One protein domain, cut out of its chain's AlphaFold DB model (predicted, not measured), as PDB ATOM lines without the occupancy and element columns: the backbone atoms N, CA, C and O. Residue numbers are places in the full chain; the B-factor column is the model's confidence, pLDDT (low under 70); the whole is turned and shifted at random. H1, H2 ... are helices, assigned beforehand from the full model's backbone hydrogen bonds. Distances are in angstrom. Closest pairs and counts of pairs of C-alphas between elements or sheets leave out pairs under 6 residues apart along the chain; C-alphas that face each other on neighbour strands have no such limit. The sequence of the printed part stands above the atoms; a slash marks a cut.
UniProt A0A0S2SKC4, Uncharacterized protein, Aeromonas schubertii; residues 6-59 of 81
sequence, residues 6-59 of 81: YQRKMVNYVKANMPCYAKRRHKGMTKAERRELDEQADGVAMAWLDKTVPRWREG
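What this domain is: This is residues 6 to 59 of the 81 residues of an uncharacterized protein of Aeromonas schubertii (UniProt A0A0S2SKC4). What is the main picture? One long helix, H2, makes the length of a rod, and the shorter H1 crosses it beside residues 41 to 49. The link between them, residues 18 to 30, runs back along H2 to its first end. What is printed? There are 54 residues with two named helices, H1 then H2, and no named strand: all helix. How large? It spans 38 by 17 by 13 A, only just loose, close to compact, with a radius of gyration of the C-alphas of 12.1 A.

Where its parts are: Where is H2? Residues 31 to 52, 31.4 A long, begin at C-alpha (126.945, 107.887, 188.349). Where is H1? Residues 6 to 17, 16.7 A long, begin at C-alpha (152.014, 105.982, 183.517).

How they stand to each other: Do they touch? H1 touches H2 with residues 11 to 15 alone; the closest C-alphas, of Val 11 and Ala 45, are 5.6 A apart. At what angle? About perpendicular, 81 degrees. Are their backbones complete? In H1 and H2 every O i to N i+4 pair is within hydrogen-bond range.

The domain as a whole: What is farthest apart? The C-alphas of Gly 28 and Arg 55, 38.7 A. Is anything cut or uncertain? The printed part has no cut, the H1 to H2 link is long, and no printed residue is under 70 in pLDDT.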
ATOM      1  N   TYR A   6     151.235 104.746 183.467       87.94
ATOM      2  CA  TYR A   6     152.014 105.982 183.517       87.94
ATOM      3  C   TYR A   6     151.254 107.159 182.893       87.94
ATOM      4  O   TYR A   6     151.068 108.182 183.548       87.94
ATOM      5  N   GLN A   7     150.708 106.981 181.689       89.31
ATOM      6  CA  GLN A   7     149.894 108.002 181.020       89.31
ATOM      7  C   GLN A   7     148.687 108.413 181.862       89.31
ATOM      8  O   GLN A   7     148.401 109.597 182.010       89.31
ATOM      9  N   ARG A   8     148.012 107.443 182.493       91.56
ATOM     10  CA  ARG A   8     146.893 107.724 183.396       91.56
ATOM     11  C   ARG A   8     147.325 108.528 184.622       91.56
ATOM     12  O   ARG A   8     146.590 109.413 185.049       91.56
ATOM     13  N   LYS A   9     148.516 108.266 185.177       90.50
ATOM     14  CA  LYS A   9     149.077 109.100 186.253       90.50
ATOM     15  C   LYS A   9     149.330 110.534 185.786       90.50
ATOM     16  O   LYS A   9     148.990 111.443 186.532       90.50
ATOM     17  N   MET A  10     149.856 110.741 184.577       90.25
ATOM     18  CA  MET A  10     150.059 112.090 184.029       90.25
ATOM     19  C   MET A  10     148.732 112.829 183.838       90.25
ATOM     20  O   MET A  10     148.597 113.960 184.290       90.25
ATOM     21  N   VAL A  11     147.729 112.173 183.249       91.94
ATOM     22  CA  VAL A  11     146.383 112.748 183.084       91.94
ATOM     23  C   VAL A  11     145.785 113.131 184.439       91.94
ATOM     24  O   VAL A  11     145.333 114.258 184.614       91.94
ATOM     25  N   ASN A  12     145.849 112.240 185.431       92.44
ATOM     26  CA  ASN A  12     145.362 112.530 186.781       92.44
ATOM     27  C   ASN A  12     146.127 113.676 187.453       92.44
ATOM     28  O   ASN A  12     145.516 114.490 188.141       92.44
ATOM     29  N   TYR A  13     147.444 113.750 187.253       92.06
ATOM     30  CA  TYR A  13     148.258 114.850 187.759       92.06
ATOM     31  C   TYR A  13     147.806 116.184 187.156       92.06
ATOM     32  O   TYR A  13     147.575 117.138 187.892       92.06
ATOM     33  N   VAL A  14     147.590 116.246 185.841       91.44
ATOM     34  CA  VAL A  14     147.096 117.465 185.182       91.44
ATOM     35  C   VAL A  14     145.698 117.831 185.682       91.44
ATOM     36  O   VAL A  14     145.477 118.977 186.060       91.44
ATOM     37  N   LYS A  15     144.786 116.858 185.802       92.75
ATOM     38  CA  LYS A  15     143.431 117.078 186.341       92.75
ATOM     39  C   LYS A  15     143.414 117.631 187.765       92.75
ATOM     40  O   LYS A  15     142.469 118.321 188.128       92.75
ATOM     41  N   ALA A  16     144.412 117.288 188.576       89.62
ATOM     42  CA  ALA A  16     144.518 117.760 189.952       89.62
ATOM     43  C   ALA A  16     145.108 119.175 190.053       89.62
ATOM     44  O   ALA A  16     144.771 119.899 190.985       89.62
ATOM     45  N   ASN A  17     145.975 119.563 189.115       89.44
ATOM     46  CA  ASN A  17     146.719 120.827 189.174       89.44
ATOM     47  C   ASN A  17     146.164 121.917 188.248       89.44
ATOM     48  O   ASN A  17     146.564 123.072 188.355       89.44
ATOM     49  N   MET A  18     145.254 121.572 187.338       87.69
ATOM     50  CA  MET A  18     144.657 122.511 186.398       87.69
ATOM     51  C   MET A  18     143.130 122.426 186.381       87.69
ATOM     52  O   MET A  18     142.559 121.375 186.689       87.69
ATOM     53  N   PRO A  19     142.443 123.506 185.965       86.31
ATOM     54  CA  PRO A  19     140.994 123.514 185.809       86.31
ATOM     55  C   PRO A  19     140.568 122.709 184.567       86.31
ATOM     56  O   PRO A  19     140.199 123.264 183.538       86.31
ATOM     57  N   CYS A  20     140.624 121.379 184.657       86.94
ATOM     58  CA  CYS A  20     140.164 120.469 183.599       86.94
ATOM     59  C   CYS A  20     138.659 120.169 183.683       86.94
ATOM     60  O   CYS A  20     138.060 119.707 182.717       86.94
ATOM     61  N   TYR A  21     138.049 120.402 184.845       86.50
ATOM     62  CA  TYR A  21     136.635 120.144 185.087       86.50
ATOM     63  C   TYR A  21     135.793 121.371 184.732       86.50
ATOM     64  O   TYR A  21     135.910 122.409 185.379       86.50
ATOM     65  N   ALA A  22     134.888 121.233 183.760       80.75
ATOM     66  CA  ALA A  22     133.971 122.309 183.371       80.75
ATOM     67  C   ALA A  22     132.969 122.684 184.481       80.75
ATOM     68  O   ALA A  22     132.463 123.802 184.523       80.75
ATOM     69  N   LYS A  23     132.659 121.742 185.382       84.06
ATOM     70  CA  LYS A  23     131.739 121.924 186.513       84.06
ATOM     71  C   LYS A  23     132.291 121.241 187.761       84.06
ATOM     72  O   LYS A  23     132.970 120.218 187.673       84.06
ATOM     73  N   ARG A  24     131.964 121.773 188.943       83.62
ATOM     74  CA  ARG A  24     132.349 121.165 190.226       83.62
ATOM     75  C   ARG A  24     131.491 119.929 190.504       83.62
ATOM     76  O   ARG A  24     130.272 119.963 190.358       83.62
ATOM     77  N   ARG A  25     132.120 118.844 190.962       84.62
ATOM     78  CA  ARG A  25     131.399 117.646 191.422       84.62
ATOM     79  C   ARG A  25     130.546 117.990 192.647       84.62
ATOM     80  O   ARG A  25     131.034 118.637 193.571       84.62
ATOM     81  N   HIS A  26     129.303 117.514 192.675       87.25
ATOM     82  CA  HIS A  26     128.380 117.690 193.800       87.25
ATOM     83  C   HIS A  26     127.675 116.376 194.162       87.25
ATOM     84  O   HIS A  26     127.571 115.456 193.349       87.25
ATOM     85  N   LYS A  27     127.179 116.289 195.405       85.19
ATOM     86  CA  LYS A  27     126.610 115.062 196.000       85.19
ATOM     87  C   LYS A  27     125.414 114.497 195.217       85.19
ATOM     88  O   LYS A  27     125.257 113.283 195.168       85.19
ATOM     89  N   GLY A  28     124.616 115.362 194.586       89.19
ATOM     90  CA  GLY A  28     123.431 114.979 193.804       89.19
ATOM     91  C   GLY A  28     123.699 114.431 192.397       89.19
ATOM     92  O   GLY A  28     122.760 114.016 191.735       89.19
ATOM     93  N   MET A  29     124.949 114.428 191.929       91.00
ATOM     94  CA  MET A  29     125.278 114.002 190.568       91.00
ATOM     95  C   MET A  29     125.169 112.474 190.433       91.00
ATOM     96  O   MET A  29     125.737 111.721 191.242       91.00
ATOM     97  N   THR A  30     124.470 112.005 189.404       93.00
ATOM     98  CA  THR A  30     124.315 110.581 189.090       93.00
ATOM     99  C   THR A  30     125.656 109.948 188.713       93.00
ATOM    100  O   THR A  30     126.641 110.621 188.394       93.00
ATOM    101  N   LYS A  31     125.731 108.612 188.755       91.50
ATOM    102  CA  LYS A  31     126.945 107.887 188.349       91.50
ATOM    103  C   LYS A  31     127.303 108.151 186.880       91.50
ATOM    104  O   LYS A  31     128.488 108.235 186.567       91.50
ATOM    105  N   ALA A  32     126.298 108.290 186.013       91.38
ATOM    106  CA  ALA A  32     126.481 108.577 184.594       91.38
ATOM    107  C   ALA A  32     127.075 109.974 184.378       91.38
ATOM    108  O   ALA A  32     128.125 110.093 183.758       91.38
ATOM    109  N   GLU A  33     126.492 111.002 184.995       89.38
ATOM    110  CA  GLU A  33     126.995 112.379 184.898       89.38
ATOM    111  C   GLU A  33     128.417 112.519 185.452       89.38
ATOM    112  O   GLU A  33     129.256 113.195 184.865       89.38
ATOM    113  N   ARG A  34     128.736 111.837 186.564       89.81
ATOM    114  CA  ARG A  34     130.110 111.828 187.095       89.81
ATOM    115  C   ARG A  34     131.095 111.230 186.102       89.81
ATOM    116  O   ARG A  34     132.212 111.724 186.006       89.81
ATOM    117  N   ARG A  35     130.695 110.155 185.421       91.31
ATOM    118  CA  ARG A  35     131.531 109.486 184.428       91.31
ATOM    119  C   ARG A  35     131.751 110.384 183.216       91.31
ATOM    120  O   ARG A  35     132.889 110.528 182.799       91.31
ATOM    121  N   GLU A  36     130.697 111.005 182.699       91.69
ATOM    122  CA  GLU A  36     130.796 111.934 181.573       91.69
ATOM    123  C   GLU A  36     131.693 113.132 181.913       91.69
ATOM    124  O   GLU A  36     132.582 113.489 181.144       91.69
ATOM    125  N   LEU A  37     131.533 113.702 183.110       90.81
ATOM    126  CA  LEU A  37     132.371 114.797 183.589       90.81
ATOM    127  C   LEU A  37     133.849 114.383 183.705       90.81
ATOM    128  O   LEU A  37     134.741 115.156 183.355       90.81
ATOM    129  N   ASP A  38     134.118 113.170 184.196       90.75
ATOM    130  CA  ASP A  38     135.476 112.629 184.268       90.75
ATOM    131  C   ASP A  38     136.060 112.356 182.868       90.75
ATOM    132  O   ASP A  38     137.235 112.649 182.655       90.75
ATOM    133  N   GLU A  39     135.263 111.873 181.907       91.69
ATOM    134  CA  GLU A  39     135.676 111.664 180.508       91.69
ATOM    135  C   GLU A  39     135.984 112.994 179.795       91.69
ATOM    136  O   GLU A  39     136.994 113.102 179.094       91.69
ATOM    137  N   GLN A  40     135.183 114.039 180.028       92.00
ATOM    138  CA  GLN A  40     135.460 115.392 179.531       92.00
ATOM    139  C   GLN A  40     136.768 115.944 180.112       92.00
ATOM    140  O   GLN A  40     137.617 116.445 179.371       92.00
ATOM    141  N   ALA A  41     136.965 115.814 181.428       92.50
ATOM    142  CA  ALA A  41     138.182 116.270 182.093       92.50
ATOM    143  C   ALA A  41     139.426 115.496 181.627       92.50
ATOM    144  O   ALA A  41     140.491 116.094 181.464       92.50
ATOM    145  N   ASP A  42     139.298 114.189 181.374       93.31
ATOM    146  CA  ASP A  42     140.356 113.382 180.763       93.31
ATOM    147  C   ASP A  42     140.713 113.934 179.373       93.31
ATOM    148  O   ASP A  42     141.893 114.102 179.072       93.31
ATOM    149  N   GLY A  43     139.720 114.285 178.548       92.19
ATOM    150  CA  GLY A  43     139.929 114.903 177.235       92.19
ATOM    151  C   GLY A  43     140.730 116.207 177.301       92.19
ATOM    152  O   GLY A  43     141.721 116.360 176.587       92.19
ATOM    153  N   VAL A  44     140.351 117.116 178.203       93.75
ATOM    154  CA  VAL A  44     141.051 118.400 178.402       93.75
ATOM    155  C   VAL A  44     142.486 118.184 178.881       93.75
ATOM    156  O   VAL A  44     143.416 118.799 178.359       93.75
ATOM    157  N   ALA A  45     142.689 117.286 179.846       93.38
ATOM    158  CA  ALA A  45     144.018 116.970 180.357       93.38
ATOM    159  C   ALA A  45     144.918 116.341 179.283       93.38
ATOM    160  O   ALA A  45     146.085 116.712 179.168       93.38
ATOM    161  N   MET A  46     144.381 115.431 178.463       92.69
ATOM    162  CA  MET A  46     145.117 114.843 177.342       92.69
ATOM    163  C   MET A  46     145.474 115.887 176.281       92.69
ATOM    164  O   MET A  46     146.612 115.901 175.826       92.69
ATOM    165  N   ALA A  47     144.552 116.789 175.934       92.94
ATOM    166  CA  ALA A  47     144.819 117.864 174.976       92.94
ATOM    167  C   ALA A  47     145.914 118.818 175.475       92.94
ATOM    168  O   ALA A  47     146.763 119.261 174.699       92.94
ATOM    169  N   TRP A  48     145.933 119.109 176.779       93.12
ATOM    170  CA  TRP A  48     147.021 119.878 177.368       93.12
ATOM    171  C   TRP A  48     148.350 119.130 177.266       93.12
ATOM    172  O   TRP A  48     149.316 119.703 176.775       93.12
ATOM    173  N   LEU A  49     148.388 117.848 177.649       91.94
ATOM    174  CA  LEU A  49     149.595 117.020 177.558       91.94
ATOM    175  C   LEU A  49     150.116 116.909 176.120       91.94
ATOM    176  O   LEU A  49     151.320 117.005 175.909       91.94
ATOM    177  N   ASP A  50     149.227 116.765 175.136       91.00
ATOM    178  CA  ASP A  50     149.584 116.736 173.715       91.00
ATOM    179  C   ASP A  50     150.260 118.036 173.262       91.00
ATOM    180  O   ASP A  50     151.157 118.002 172.420       91.00
ATOM    181  N   LYS A  51     149.862 119.175 173.838       90.00
ATOM    182  CA  LYS A  51     150.445 120.484 173.533       90.00
ATOM    183  C   LYS A  51     151.755 120.745 174.282       90.00
ATOM    184  O   LYS A  51     152.646 121.378 173.724       90.00
ATOM    185  N   THR A  52     151.854 120.342 175.548       87.44
ATOM    186  CA  THR A  52     152.922 120.804 176.454       87.44
ATOM    187  C   THR A  52     153.998 119.777 176.742       87.44
ATOM    188  O   THR A  52     155.120 120.166 177.057       87.44
ATOM    189  N   VAL A  53     153.690 118.482 176.648       86.00
ATOM    190  CA  VAL A  53     154.635 117.418 176.985       86.00
ATOM    191  C   VAL A  53     154.931 116.581 175.746       86.00
ATOM    192  O   VAL A  53     154.206 115.630 175.444       86.00
ATOM    193  N   PRO A  54     156.023 116.878 175.023       81.94
ATOM    194  CA  PRO A  54     156.447 116.061 173.898       81.94
ATOM    195  C   PRO A  54     156.564 114.589 174.301       81.94
ATOM    196  O   PRO A  54     157.071 114.266 175.375       81.94
ATOM    197  N   ARG A  55     156.114 113.685 173.423       82.25
ATOM    198  CA  ARG A  55     156.310 112.228 173.560       82.25
ATOM    199  C   ARG A  55     155.649 111.580 174.790       82.25
ATOM    200  O   ARG A  55     155.863 110.397 175.034       82.25
ATOM    201  N   TRP A  56     154.774 112.269 175.531       86.12
ATOM    202  CA  TRP A  56     154.084 111.683 176.698       86.12
ATOM    203  C   TRP A  56     153.252 110.429 176.345       86.12
ATOM    204  O   TRP A  56     153.102 109.505 177.154       86.12
ATOM    205  N   ARG A  57     152.761 110.355 175.098       86.44
ATOM    206  CA  ARG A  57     152.041 109.199 174.538       86.44
ATOM    207  C   ARG A  57     152.910 107.969 174.285       86.44
ATOM    208  O   ARG A  57     152.361 106.889 174.104       86.44
ATOM    209  N   GLU A  58     154.231 108.076 174.350       85.19
ATOM    210  CA  GLU A  58     155.115 106.909 174.237       85.19
ATOM    211  C   GLU A  58     155.050 106.018 175.481       85.19
ATOM    212  O   GLU A  58     155.508 104.879 175.465       85.19
ATOM    213  N   GLY A  59     154.431 106.508 176.564       71.19
ATOM    214  CA  GLY A  59     154.072 105.694 177.722       71.19
ATOM    215  C   GLY A  59     155.259 105.261 178.581       71.19
ATOM    216  O   GLY A  59     155.043 104.595 179.594       71.19
TER     217      GLY A  59